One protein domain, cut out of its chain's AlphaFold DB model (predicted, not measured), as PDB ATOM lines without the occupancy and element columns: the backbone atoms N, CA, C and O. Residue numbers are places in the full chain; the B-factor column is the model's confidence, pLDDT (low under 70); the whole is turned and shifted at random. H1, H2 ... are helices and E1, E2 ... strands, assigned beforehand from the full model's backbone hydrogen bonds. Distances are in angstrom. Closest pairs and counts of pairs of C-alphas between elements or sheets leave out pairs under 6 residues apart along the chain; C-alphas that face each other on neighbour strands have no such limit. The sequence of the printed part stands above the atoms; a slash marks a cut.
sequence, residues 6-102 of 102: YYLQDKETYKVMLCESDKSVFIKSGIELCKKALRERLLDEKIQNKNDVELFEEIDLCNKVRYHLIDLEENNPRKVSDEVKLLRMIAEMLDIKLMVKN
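Overview. This is residues 6 to 102 of the 102 residues of an uncharacterized protein of Staphylococcus equorum (UniProt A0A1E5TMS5). A small three-stranded sheet has two helices, H1 and H4, side by side over one face and its other face bare; the long helix H3 packs on H1 and H4 on the side away from the sheet. H1 and H3 reach past the end of the sheet, and the short H2 lies at the turn between them. The printed part has 97 residues, with four named helices and three named strands in the order E1, E2, H1, H2, H3, H4, E3, a mixed class of helices and strands. The sheet runs E2, E1, E3 and is antiparallel throughout. The whole is compact but flat, with a radius of gyration of the C-alphas of 14.0 A and spans of 44 by 34 by 16 A.

Arrangement. E1, residues 6 to 10, forms a hairpin with its antiparallel neighbour E2, residues 16 to 20; N 6 and O 20 are within hydrogen-bond range at 2.8 A. H1, residues 23 to 43, is on the sheet at a height of 9.0 A, over E2 and only just over E1, where 3 of its C-alphas fall. It runs along the strands, at 1 degree to E2 on the local plane. H2, residues 45 to 49, and H1 meet only through their link. H3, residues 52 to 73, touches H1 at a shallow tilt of 24 degrees, opposite ways; the closest C-alphas, of Ile 31 and Leu 69, are 6.7 A apart. H4, residues 83 to 93, forms a helical hairpin with H3, their closest C-alphas, of Val 65 and Ile 90, being 5.9 A apart. With residues 27 to 34 alone, H1 touches H4, the same way at 23 degrees, a shallow tilt. H1, H3 and H4 make an up-and-down bundle, each running against the one before it. E3, residues 96 to 101, is the antiparallel neighbour of E1, with N 7 and O 99 within hydrogen-bond range at 2.8 A. H4 lies over E3 at a height of 7.2 A over the sheet, on the same face as H1: two layers, helices on one face of a sheet. H3 is apart from E1, E2 and E3. In H1, H3 and H4 every O i to N i+4 pair is within hydrogen-bond range; H2 has 0 of 1, but 2 of 2 O i to N i+3 pairs.

Along the chain. E1 begins at C-alpha 6, (-3.349, 87.297, 8.928). H1 is 30.0 A long, H3 31.3 A, H4 15.5 A and E3 16.4 A. E3 ends at C-alpha 101, (-1.796, 82.713, 13.459).

Size, cuts and confidence. The C-alphas of Asp 52 and Asn 102, the two farthest apart, are 45.0 A apart. The printed part has no cut and no long link. Its mean pLDDT is 90.0; residues 45, 47 to 48 and 76 to 79 are under 70.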
ATOM      1  N   TYR A   6      -3.637  85.922   8.561       95.06
ATOM      2  CA  TYR A   6      -3.349  87.297   8.928       95.06
ATOM      3  C   TYR A   6      -4.633  87.997   9.361       95.06
ATOM      4  O   TYR A   6      -5.670  87.872   8.714       95.06
ATOM      5  N   TYR A   7      -4.554  88.772  10.440       96.12
ATOM      6  CA  TYR A   7      -5.683  89.512  10.990       96.12
ATOM      7  C   TYR A   7      -5.317  90.973  11.221       96.12
ATOM      8  O   TYR A   7      -4.217  91.260  11.697       96.12
ATOM      9  N   LEU A   8      -6.272  91.869  10.981       96.00
ATOM     10  CA  LEU A   8      -6.299  93.203  11.582       96.00
ATOM     11  C   LEU A   8      -7.460  93.269  12.570       96.00
ATOM     12  O   LEU A   8      -8.575  92.841  12.261       96.00
ATOM     13  N   GLN A   9      -7.190  93.781  13.763       96.88
ATOM     14  CA  GLN A   9      -8.135  93.857  14.868       96.88
ATOM     15  C   GLN A   9      -8.093  95.249  15.486       96.88
ATOM     16  O   GLN A   9      -7.018  95.764  15.761       96.88
ATOM     17  N   ASP A  10      -9.252  95.832  15.739       94.50
ATOM     18  CA  ASP A  10      -9.365  97.084  16.479       94.50
ATOM     19  C   ASP A  10      -8.863  96.903  17.927       94.50
ATOM     20  O   ASP A  10      -9.250  95.936  18.594       94.50
ATOM     21  N   LYS A  11      -7.965  97.773  18.414       93.44
ATOM     22  CA  LYS A  11      -7.351  97.609  19.749       93.44
ATOM     23  C   LYS A  11      -8.324  97.878  20.895       93.44
ATOM     24  O   LYS A  11      -8.135  97.311  21.968       93.44
ATOM     25  N   GLU A  12      -9.317  98.736  20.690       91.44
ATOM     26  CA  GLU A  12     -10.253  99.142  21.740       91.44
ATOM     27  C   GLU A  12     -11.360  98.097  21.918       91.44
ATOM     28  O   GLU A  12     -11.621  97.612  23.017       91.44
ATOM     29  N   THR A  13     -11.977  97.696  20.811       92.88
ATOM     30  CA  THR A  13     -13.149  96.814  20.784       92.88
ATOM     31  C   THR A  13     -12.802  95.341  20.600       92.88
ATOM     32  O   THR A  13     -13.681  94.485  20.711       92.88
ATOM     33  N   TYR A  14     -11.544  95.017  20.281       91.44
ATOM     34  CA  TYR A  14     -11.089  93.672  19.909       91.44
ATOM     35  C   TYR A  14     -11.840  93.068  18.711       91.44
ATOM     36  O   TYR A  14     -11.775  91.858  18.462       91.44
ATOM     37  N   LYS A  15     -12.539  93.885  17.920       94.25
ATOM     38  CA  LYS A  15     -13.259  93.417  16.741       94.25
ATOM     39  C   LYS A  15     -12.278  93.102  15.616       94.25
ATOM     40  O   LYS A  15     -11.434  93.924  15.267       94.25
ATOM     41  N   VAL A  16     -12.406  91.920  15.014       94.94
ATOM     42  CA  VAL A  16     -11.656  91.576  13.797       94.94
ATOM     43  C   VAL A  16     -12.213  92.394  12.635       94.94
ATOM     44  O   VAL A  16     -13.404  92.326  12.335       94.94
ATOM     45  N   MET A  17     -11.344  93.172  12.000       94.88
ATOM     46  CA  MET A  17     -11.678  94.047  10.879       94.88
ATOM     47  C   MET A  17     -11.247  93.458   9.530       94.88
ATOM     48  O   MET A  17     -11.874  93.746   8.516       94.88
ATOM     49  N   LEU A  18     -10.199  92.629   9.520       96.19
ATOM     50  CA  LEU A  18      -9.712  91.912   8.338       96.19
ATOM     51  C   LEU A  18      -9.185  90.533   8.747       96.19
ATOM     52  O   LEU A  18      -8.557  90.410   9.799       96.19
ATOM     53  N   CYS A  19      -9.421  89.519   7.915       96.25
ATOM     54  CA  CYS A  19      -8.929  88.154   8.086       96.25
ATOM     55  C   CYS A  19      -8.642  87.557   6.707       96.25
ATOM     56  O   CYS A  19      -9.576  87.372   5.936       96.25
ATOM     57  N   GLU A  20      -7.384  87.244   6.409       95.44
ATOM     58  CA  GLU A  20      -6.957  86.747   5.094       95.44
ATOM     59  C   GLU A  20      -5.849  85.698   5.241       95.44
ATOM     60  O   GLU A  20      -4.976  85.833   6.100       95.44
ATOM     61  N   SER A  21      -5.859  84.657   4.406       93.12
ATOM     62  CA  SER A  21      -4.792  83.640   4.349       93.12
ATOM     63  C   SER A  21      -3.757  83.918   3.253       93.12
ATOM     64  O   SER A  21      -2.598  83.523   3.383       93.12
ATOM     65  N   ASP A  22      -4.130  84.650   2.199       93.44
ATOM     66  CA  ASP A  22      -3.193  85.097   1.168       93.44
ATOM     67  C   ASP A  22      -2.510  86.409   1.579       93.44
ATOM     68  O   ASP A  22      -3.165  87.411   1.874       93.44
ATOM     69  N   LYS A  23      -1.170  86.421   1.566       91.19
ATOM     70  CA  LYS A  23      -0.380  87.600   1.951       91.19
ATOM     71  C   LYS A  23      -0.684  88.805   1.051       91.19
ATOM     72  O   LYS A  23      -0.775  89.920   1.553       91.19
ATOM     73  N   SER A  24      -0.808  88.614  -0.258       91.38
ATOM     74  CA  SER A  24      -0.970  89.724  -1.206       91.38
ATOM     75  C   SER A  24      -2.351  90.363  -1.071       91.38
ATOM     76  O   SER A  24      -2.469  91.590  -1.038       91.38
ATOM     77  N   VAL A  25      -3.390  89.535  -0.919       93.94
ATOM     78  CA  VAL A  25      -4.753  89.985  -0.603       93.94
ATOM     79  C   VAL A  25      -4.769  90.702   0.744       93.94
ATOM     80  O   VAL A  25      -5.311  91.802   0.834       93.94
ATOM     81  N   PHE A  26      -4.103  90.147   1.763       95.12
ATOM     82  CA  PHE A  26      -3.985  90.776   3.076       95.12
ATOM     83  C   PHE A  26      -3.361  92.174   3.009       95.12
ATOM     84  O   PHE A  26      -3.903  93.108   3.597       95.12
ATOM     85  N   ILE A  27      -2.250  92.341   2.280       94.19
ATOM     86  CA  ILE A  27      -1.605  93.651   2.118       94.19
ATOM     87  C   ILE A  27      -2.555  94.635   1.434       94.19
ATOM     88  O   ILE A  27      -2.784  95.723   1.960       94.19
ATOM     89  N   LYS A  28      -3.164  94.243   0.310       94.44
ATOM     90  CA  LYS A  28      -4.068  95.118  -0.446       94.44
ATOM     91  C   LYS A  28      -5.281  95.548   0.385       94.44
ATOM     92  O   LYS A  28      -5.563  96.738   0.493       94.44
ATOM     93  N   SER A  29      -5.975  94.595   1.001       96.00
ATOM     94  CA  SER A  29      -7.140  94.873   1.846       96.00
ATOM     95  C   SER A  29      -6.757  95.646   3.115       96.00
ATOM     96  O   SER A  29      -7.510  96.505   3.571       96.00
ATOM     97  N   GLY A  30      -5.571  95.384   3.671       96.62
ATOM     98  CA  GLY A  30      -5.042  96.089   4.834       96.62
ATOM     99  C   GLY A  30      -4.725  97.558   4.559       96.62
ATOM    100  O   GLY A  30      -5.045  98.407   5.391       96.62
ATOM    101  N   ILE A  31      -4.167  97.873   3.385       95.94
ATOM    102  CA  ILE A  31      -3.952  99.255   2.926       95.94
ATOM    103  C   ILE A  31      -5.286 100.001   2.858       95.94
ATOM    104  O   ILE A  31      -5.407 101.086   3.423       95.94
ATOM    105  N   GLU A  32      -6.300  99.416   2.215       96.62
ATOM    106  CA  GLU A  32      -7.616 100.051   2.070       96.62
ATOM    107  C   GLU A  32      -8.298 100.294   3.422       96.62
ATOM    108  O   GLU A  32      -8.856 101.368   3.663       96.62
ATOM    109  N   LEU A  33      -8.184  99.339   4.349       96.69
ATOM    110  CA  LEU A  33      -8.664  99.504   5.717       96.69
ATOM    111  C   LEU A  33      -7.946 100.660   6.427       96.69
ATOM    112  O   LEU A  33      -8.605 101.508   7.026       96.69
ATOM    113  N   CYS A  34      -6.617 100.738   6.328       96.56
ATOM    114  CA  CYS A  34      -5.840 101.815   6.945       96.56
ATOM    115  C   CYS A  34      -6.152 103.186   6.324       96.56
ATOM    116  O   CYS A  34      -6.258 104.171   7.051       96.56
ATOM    117  N   LYS A  35      -6.366 103.269   5.002       95.94
ATOM    118  CA  LYS A  35      -6.828 104.501   4.334       95.94
ATOM    119  C   LYS A  35      -8.185 104.950   4.871       95.94
ATOM    120  O   LYS A  35      -8.383 106.137   5.126       95.94
ATOM    121  N   LYS A  36      -9.116 104.008   5.056       95.19
ATOM    122  CA  LYS A  36     -10.433 104.294   5.630       95.19
ATOM    123  C   LYS A  36     -10.314 104.798   7.071       95.19
ATOM    124  O   LYS A  36     -10.877 105.846   7.367       95.19
ATOM    125  N   ALA A  37      -9.544 104.116   7.916       94.06
ATOM    126  CA  ALA A  37      -9.328 104.517   9.306       94.06
ATOM    127  C   ALA A  37      -8.647 105.895   9.417       94.06
ATOM    128  O   ALA A  37      -9.080 106.737  10.198       94.06
ATOM    129  N   LEU A  38      -7.644 106.177   8.578       94.88
ATOM    130  CA  LEU A  38      -7.020 107.502   8.504       94.88
ATOM    131  C   LEU A  38      -8.032 108.584   8.104       94.88
ATOM    132  O   LEU A  38      -8.047 109.665   8.686       94.88
ATOM    133  N   ARG A  39      -8.889 108.303   7.114       93.06
ATOM    134  CA  ARG A  39      -9.938 109.236   6.686       93.06
ATOM    135  C   ARG A  39     -10.947 109.498   7.801       93.06
ATOM    136  O   ARG A  39     -11.315 110.647   8.000       93.06
ATOM    137  N   GLU A  40     -11.401 108.459   8.497       91.50
ATOM    138  CA  GLU A  40     -12.318 108.594   9.636       91.50
ATOM    139  C   GLU A  40     -11.691 109.446  10.743       91.50
ATOM    140  O   GLU A  40     -12.338 110.363  11.234       91.50
ATOM    141  N   ARG A  41     -10.406 109.225  11.042       89.50
ATOM    142  CA  ARG A  41      -9.651 110.019  12.014       89.50
ATOM    143  C   ARG A  41      -9.550 111.491  11.610       89.50
ATOM    144  O   ARG A  41      -9.828 112.352  12.426       89.50
ATOM    145  N   LEU A  42      -9.237 111.790  10.347       87.19
ATOM    146  CA  LEU A  42      -9.169 113.166   9.825       87.19
ATOM    147  C   LEU A  42     -10.523 113.892   9.797       87.19
ATOM    148  O   LEU A  42     -10.554 115.120   9.817       87.19
ATOM    149  N   LEU A  43     -11.623 113.146   9.691       87.50
ATOM    150  CA  LEU A  43     -12.982 113.688   9.697       87.50
ATOM    151  C   LEU A  43     -13.592 113.749  11.104       87.50
ATOM    152  O   LEU A  43     -14.705 114.253  11.237       87.50
ATOM    153  N   ASP A  44     -12.906 113.240  12.132       84.12
ATOM    154  CA  ASP A  44     -13.411 113.260  13.500       84.12
ATOM    155  C   ASP A  44     -13.524 114.708  13.995       84.12
ATOM    156  O   ASP A  44     -12.531 115.412  14.202       84.12
ATOM    157  N   GLU A  45     -14.762 115.150  14.210       68.31
ATOM    158  CA  GLU A  45     -15.093 116.485  14.710       68.31
ATOM    159  C   GLU A  45     -14.446 116.771  16.074       68.31
ATOM    160  O   GLU A  45     -14.228 117.931  16.423       68.31
ATOM    161  N   LYS A  46     -14.042 115.736  16.829       70.94
ATOM    162  CA  LYS A  46     -13.286 115.897  18.079       70.94
ATOM    163  C   LYS A  46     -11.928 116.566  17.882       70.94
ATOM    164  O   LYS A  46     -11.420 117.149  18.837       70.94
ATOM    165  N   ILE A  47     -11.360 116.542  16.673       69.38
ATOM    166  CA  ILE A  47     -10.119 117.264  16.355       69.38
ATOM    167  C   ILE A  47     -10.294 118.779  16.536       69.38
ATOM    168  O   ILE A  47      -9.346 119.447  16.937       69.38
ATOM    169  N   GLN A  48     -11.500 119.323  16.337       67.38
ATOM    170  CA  GLN A  48     -11.769 120.758  16.504       67.38
ATOM    171  C   GLN A  48     -11.682 121.230  17.963       67.38
ATOM    172  O   GLN A  48     -11.545 122.425  18.208       67.38
ATOM    173  N   ASN A  49     -11.750 120.305  18.928       76.25
ATOM    174  CA  ASN A  49     -11.689 120.613  20.359       76.25
ATOM    175  C   ASN A  49     -10.277 120.471  20.953       76.25
ATOM    176  O   ASN A  49     -10.107 120.658  22.158       76.25
ATOM    177  N   LYS A  50      -9.279 120.111  20.138       82.19
ATOM    178  CA  LYS A  50      -7.879 119.994  20.558       82.19
ATOM    179  C   LYS A  50      -7.228 121.371  20.665       82.19
ATOM    180  O   LYS A  50      -7.566 122.280  19.911       82.19
ATOM    181  N   ASN A  51      -6.272 121.519  21.579       90.62
ATOM    182  CA  ASN A  51      -5.408 122.702  21.575       90.62
ATOM    183  C   ASN A  51      -4.398 122.640  20.410       90.62
ATOM    184  O   ASN A  51      -4.223 121.591  19.790       90.62
ATOM    185  N   ASP A  52      -3.709 123.750  20.128       90.25
ATOM    186  CA  ASP A  52      -2.778 123.842  18.995       90.25
ATOM    187  C   ASP A  52      -1.710 122.735  19.004       90.25
ATOM    188  O   ASP A  52      -1.411 122.163  17.959       90.25
ATOM    189  N   VAL A  53      -1.159 122.390  20.173       91.62
ATOM    190  CA  VAL A  53      -0.114 121.358  20.295       91.62
ATOM    191  C   VAL A  53      -0.671 119.986  19.918       91.62
ATOM    192  O   VAL A  53      -0.128 119.320  19.040       91.62
ATOM    193  N   GLU A  54      -1.792 119.597  20.521       89.25
ATOM    194  CA  GLU A  54      -2.465 118.319  20.252       89.25
ATOM    195  C   GLU A  54      -2.946 118.210  18.797       89.25
ATOM    196  O   GLU A  54      -2.968 117.120  18.218       89.25
ATOM    197  N   LEU A  55      -3.348 119.335  18.197       88.69
ATOM    198  CA  LEU A  55      -3.730 119.407  16.791       88.69
ATOM    199  C   LEU A  55      -2.521 119.179  15.879       88.69
ATOM    200  O   LEU A  55      -2.609 118.386  14.940       88.69
ATOM    201  N   PHE A  56      -1.390 119.837  16.147       89.69
ATOM    202  CA  PHE A  56      -0.177 119.650  15.351       89.69
ATOM    203  C   PHE A  56       0.375 118.226  15.460       89.69
ATOM    204  O   PHE A  56       0.769 117.663  14.439       89.69
ATOM    205  N   GLU A  57       0.351 117.620  16.648       91.38
ATOM    206  CA  GLU A  57       0.742 116.216  16.840       91.38
ATOM    207  C   GLU A  57      -0.147 115.260  16.032       91.38
ATOM    208  O   GLU A  57       0.345 114.333  15.387       91.38
ATOM    209  N   GLU A  58      -1.457 115.513  16.005       89.88
ATOM    210  CA  GLU A  58      -2.405 114.713  15.228       89.88
ATOM    211  C   GLU A  58      -2.185 114.863  13.714       89.88
ATOM    212  O   GLU A  58      -2.202 113.877  12.974       89.88
ATOM    213  N   ILE A  59      -1.927 116.086  13.245       89.56
ATOM    214  CA  ILE A  59      -1.602 116.361  11.840       89.56
ATOM    215  C   ILE A  59      -0.294 115.667  11.438       89.56
ATOM    216  O   ILE A  59      -0.221 115.092  10.346       89.56
ATOM    217  N   ASP A  60       0.736 115.705  12.286       92.81
ATOM    218  CA  ASP A  60       2.016 115.040  12.017       92.81
ATOM    219  C   ASP A  60       1.847 113.518  11.933       92.81
ATOM    220  O   ASP A  60       2.278 112.895  10.957       92.81
ATOM    221  N   LEU A  61       1.111 112.924  12.882       92.69
ATOM    222  CA  LEU A  61       0.763 111.504  12.861       92.69
ATOM    223  C   LEU A  61       0.042 111.126  11.561       92.69
ATOM    224  O   LEU A  61       0.454 110.190  10.870       92.69
ATOM    225  N   CYS A  62      -0.997 111.875  11.190       92.62
ATOM    226  CA  CYS A  62      -1.771 111.624   9.977       92.62
ATOM    227  C   CYS A  62      -0.905 111.721   8.712       92.62
ATOM    228  O   CYS A  62      -1.013 110.887   7.808       92.62
ATOM    229  N   ASN A  63      -0.009 112.709   8.646       93.56
ATOM    230  CA  ASN A  63       0.930 112.847   7.537       93.56
ATOM    231  C   ASN A  63       1.907 111.675   7.465       93.56
ATOM    232  O   ASN A  63       2.132 111.137   6.381       93.56
ATOM    233  N   LYS A  64       2.452 111.243   8.602       95.19
ATOM    234  CA  LYS A  64       3.364 110.101   8.674       95.19
ATOM    235  C   LYS A  64       2.695 108.809   8.207       95.19
ATOM    236  O   LYS A  64       3.257 108.096   7.375       95.19
ATOM    237  N   VAL A  65       1.473 108.543   8.672       94.62
ATOM    238  CA  VAL A  65       0.653 107.409   8.216       94.62
ATOM    239  C   VAL A  65       0.431 107.481   6.702       94.62
ATOM    240  O   VAL A  65       0.660 106.493   6.003       94.62
ATOM    241  N   ARG A  66       0.055 108.653   6.172       94.75
ATOM    242  CA  ARG A  66      -0.145 108.872   4.729       94.75
ATOM    243  C   ARG A  66       1.108 108.554   3.911       94.75
ATOM    244  O   ARG A  66       0.998 107.856   2.908       94.75
ATOM    245  N   TYR A  67       2.283 109.034   4.322       93.81
ATOM    246  CA  TYR A  67       3.536 108.759   3.609       93.81
ATOM    247  C   TYR A  67       3.865 107.265   3.577       93.81
ATOM    248  O   TYR A  67       4.192 106.731   2.520       93.81
ATOM    249  N   HIS A  68       3.713 106.572   4.707       93.88
ATOM    250  CA  HIS A  68       3.966 105.136   4.773       93.88
ATOM    251  C   HIS A  68       2.966 104.311   3.954       93.88
ATOM    252  O   HIS A  68       3.361 103.308   3.363       93.88
ATOM    253  N   LEU A  69       1.700 104.734   3.877       92.94
ATOM    254  CA  LEU A  69       0.709 104.106   2.998       92.94
ATOM    255  C   LEU A  69       1.083 104.249   1.520       92.94
ATOM    256  O   LEU A  69       0.965 103.274   0.789       92.94
ATOM    257  N   ILE A  70       1.568 105.424   1.101       92.00
ATOM    258  CA  ILE A  70       2.040 105.650  -0.274       92.00
ATOM    259  C   ILE A  70       3.241 104.750  -0.577       92.00
ATOM    260  O   ILE A  70       3.229 104.043  -1.579       92.00
ATOM    261  N   ASP A  71       4.247 104.715   0.305       91.06
ATOM    262  CA  ASP A  71       5.423 103.857   0.108       91.06
ATOM    263  C   ASP A  71       5.040 102.367   0.009       91.06
ATOM    264  O   ASP A  71       5.618 101.632  -0.796       91.06
ATOM    265  N   LEU A  72       4.060 101.927   0.812       89.81
ATOM    266  CA  LEU A  72       3.540 100.559   0.799       89.81
ATOM    267  C   LEU A  72       2.733 100.253  -0.476       89.81
ATOM    268  O   LEU A  72       2.871  99.169  -1.034       89.81
ATOM    269  N   GLU A  73       1.917 101.193  -0.952       88.50
ATOM    270  CA  GLU A  73       1.087 101.044  -2.155       88.50
ATOM    271  C   GLU A  73       1.909 101.066  -3.450       88.50
ATOM    272  O   GLU A  73       1.649 100.282  -4.361       88.50
ATOM    273  N   GLU A  74       2.949 101.900  -3.515       89.00
ATOM    274  CA  GLU A  74       3.902 101.922  -4.630       89.00
ATOM    275  C   GLU A  74       4.764 100.648  -4.696       89.00
ATOM    276  O   GLU A  74       5.451 100.427  -5.696       89.00
ATOM    277  N   ASN A  75       4.749  99.827  -3.635       73.69
ATOM    278  CA  ASN A  75       5.570  98.630  -3.461       73.69
ATOM    279  C   ASN A  75       7.030  98.870  -3.876       73.69
ATOM    280  O   ASN A  75       7.620  98.104  -4.637       73.69
ATOM    281  N   ASN A  76       7.606  99.995  -3.440       69.38
ATOM    282  CA  ASN A  76       8.945 100.383  -3.859       69.38
ATOM    283  C   ASN A  76       9.989  99.542  -3.099       69.38
ATOM    284  O   ASN A  76      10.229  99.803  -1.914       69.38
ATOM    285  N   PRO A  77      10.688  98.592  -3.751       66.19
ATOM    286  CA  PRO A  77      11.571  97.652  -3.059       66.19
ATOM    287  C   PRO A  77      12.816  98.319  -2.455       66.19
ATOM    288  O   PRO A  77      13.502  97.717  -1.635       66.19
ATOM    289  N   ARG A  78      13.128  99.571  -2.832       65.50
ATOM    290  CA  ARG A  78      14.211 100.356  -2.209       65.50
ATOM    291  C   ARG A  78      13.796 101.011  -0.892       65.50
ATOM    292  O   ARG A  78      14.669 101.429  -0.137       65.50
ATOM    293  N   LYS A  79      12.491 101.131  -0.635       64.50
ATOM    294  CA  LYS A  79      11.923 101.787   0.552       64.50
ATOM    295  C   LYS A  79      11.226 100.806   1.494       64.50
ATOM    296  O   LYS A  79      11.241 101.013   2.702       64.50
ATOM    297  N   VAL A  80      10.648  99.733   0.952       74.06
ATOM    298  CA  VAL A  80       9.872  98.745   1.706       74.06
ATOM    299  C   VAL A  80      10.564  97.390   1.633       74.06
ATOM    300  O   VAL A  80      10.466  96.675   0.642       74.06
ATOM    301  N   SER A  81      11.277  97.027   2.699       75.81
ATOM    302  CA  SER A  81      11.929  95.714   2.802       75.81
ATOM    303  C   SER A  81      10.964  94.599   3.227       75.81
ATOM    304  O   SER A  81      11.228  93.429   2.975       75.81
ATOM    305  N   ASP A  82       9.882  94.952   3.929       87.56
ATOM    306  CA  ASP A  82       8.870  94.022   4.438       87.56
ATOM    307  C   ASP A  82       7.508  94.727   4.542       87.56
ATOM    308  O   ASP A  82       7.261  95.525   5.452       87.56
ATOM    309  N   GLU A  83       6.618  94.415   3.600       91.25
ATOM    310  CA  GLU A  83       5.270  94.983   3.499       91.25
ATOM    311  C   GLU A  83       4.413  94.689   4.735       91.25
ATOM    312  O   GLU A  83       3.663  95.548   5.188       91.25
ATOM    313  N   VAL A  84       4.534  93.490   5.317       92.00
ATOM    314  CA  VAL A  84       3.722  93.086   6.477       92.00
ATOM    315  C   VAL A  84       4.173  93.853   7.711       92.00
ATOM    316  O   VAL A  84       3.346  94.267   8.526       92.00
ATOM    317  N   LYS A  85       5.484  94.067   7.853       92.31
ATOM    318  CA  LYS A  85       6.036  94.881   8.938       92.31
ATOM    319  C   LYS A  85       5.649  96.352   8.793       92.31
ATOM    320  O   LYS A  85       5.275  96.967   9.790       92.31
ATOM    321  N   LEU A  86       5.706  96.901   7.579       94.00
ATOM    322  CA  LEU A  86       5.289  98.280   7.324       94.00
ATOM    323  C   LEU A  86       3.786  98.456   7.581       94.00
ATOM    324  O   LEU A  86       3.400  99.353   8.325       94.00
ATOM    325  N   LEU A  87       2.953  97.544   7.073       95.19
ATOM    326  CA  LEU A  87       1.515  97.544   7.334       95.19
ATOM    327  C   LEU A  87       1.200  97.419   8.830       95.19
ATOM    328  O   LEU A  87       0.315  98.114   9.319       95.19
ATOM    329  N   ARG A  88       1.936  96.586   9.580       95.44
ATOM    330  CA  ARG A  88       1.791  96.493  11.043       95.44
ATOM    331  C   ARG A  88       2.011  97.844  11.713       95.44
ATOM    332  O   ARG A  88       1.205  98.236  12.544       95.44
ATOM    333  N   MET A  89       3.093  98.533  11.362       95.38
ATOM    334  CA  MET A  89       3.429  99.829  11.950       95.38
ATOM    335  C   MET A  89       2.355 100.880  11.639       95.38
ATOM    336  O   MET A  89       1.937 101.607  12.536       95.38
ATOM    337  N   ILE A  90       1.882 100.929  10.388       95.75
ATOM    338  CA  ILE A  90       0.785 101.811   9.962       95.75
ATOM    339  C   ILE A  90      -0.485 101.513  10.767       95.75
ATOM    340  O   ILE A  90      -1.084 102.425  11.329       95.75
ATOM    341  N   ALA A  91      -0.876 100.239  10.853       95.12
ATOM    342  CA  ALA A  91      -2.046  99.809  11.607       95.12
ATOM    343  C   ALA A  91      -1.929 100.200  13.087       95.12
ATOM    344  O   ALA A  91      -2.872 100.732  13.661       95.12
ATOM    345  N   GLU A  92      -0.756 100.016  13.699       95.50
ATOM    346  CA  GLU A  92      -0.540 100.344  15.107       95.50
ATOM    347  C   GLU A  92      -0.693 101.837  15.412       95.50
ATOM    348  O   GLU A  92      -1.213 102.150  16.484       95.50
ATOM    349  N   MET A  93      -0.286 102.718  14.487       94.75
ATOM    350  CA  MET A  93      -0.491 104.175  14.562       94.75
ATOM    351  C   MET A  93      -1.968 104.578  14.455       94.75
ATOM    352  O   MET A  93      -2.339 105.664  14.884       94.75
ATOM    353  N   LEU A  94      -2.798 103.710  13.877       94.50
ATOM    354  CA  LEU A  94      -4.241 103.885  13.715       94.50
ATOM    355  C   LEU A  94      -5.037 103.054  14.730       94.50
ATOM    356  O   LEU A  94      -6.195 102.734  14.486       94.50
ATOM    357  N   ASP A  95      -4.405 102.663  15.837       94.69
ATOM    358  CA  ASP A  95      -5.029 101.881  16.905       94.69
ATOM    359  C   ASP A  95      -5.593 100.520  16.449       94.69
ATOM    360  O   ASP A  95      -6.474  99.927  17.067       94.69
ATOM    361  N   ILE A  96      -4.986  99.952  15.405       96.12
ATOM    362  CA  ILE A  96      -5.290  98.630  14.859       96.12
ATOM    363  C   ILE A  96      -4.107  97.691  15.126       96.12
ATOM    364  O   ILE A  96      -2.936  98.027  14.960       96.12
ATOM    365  N   LYS A  97      -4.394  96.472  15.565       95.06
ATOM    366  CA  LYS A  97      -3.415  95.424  15.848       95.06
ATOM    367  C   LYS A  97      -3.364  94.415  14.709       95.06
ATOM    368  O   LYS A  97      -4.382  93.831  14.343       95.06
ATOM    369  N   LEU A  98      -2.157  94.133  14.223       95.06
ATOM    370  CA  LEU A  98      -1.908  93.031  13.297       95.06
ATOM    371  C   LEU A  98      -1.556  91.752  14.064       95.06
ATOM    372  O   LEU A  98      -0.657  91.751  14.907       95.06
ATOM    373  N   MET A  99      -2.218  90.642  13.739       92.75
ATOM    374  CA  MET A  99      -1.909  89.313  14.283       92.75
ATOM    375  C   MET A  99      -1.668  88.308  13.159       92.75
ATOM    376  O   MET A  99      -2.287  88.391  12.103       92.75
ATOM    377  N   VAL A 100      -0.787  87.338  13.401       89.31
ATOM    378  CA  VAL A 100      -0.543  86.208  12.495       89.31
ATOM    379  C   VAL A 100      -0.720  84.933  13.305       89.31
ATOM    380  O   VAL A 100      -0.070  84.781  14.341       89.31
ATOM    381  N   LYS A 101      -1.609  84.043  12.865       89.94
ATOM    382  CA  LYS A 101      -1.796  82.713  13.459       89.94
ATOM    383  C   LYS A 101      -1.294  81.650  12.489       89.94
ATOM    384  O   LYS A 101      -1.399  81.849  11.282       89.94
ATOM    385  N   ASN A 102      -0.731  80.575  13.035       79.38
ATOM    386  CA  ASN A 102      -0.395  79.358  12.299       79.38
ATOM    387  C   ASN A 102      -1.488  78.327  12.548       79.38
ATOM    388  O   ASN A 102      -1.940  78.251  13.715       79.38
TER     389      ASN A 102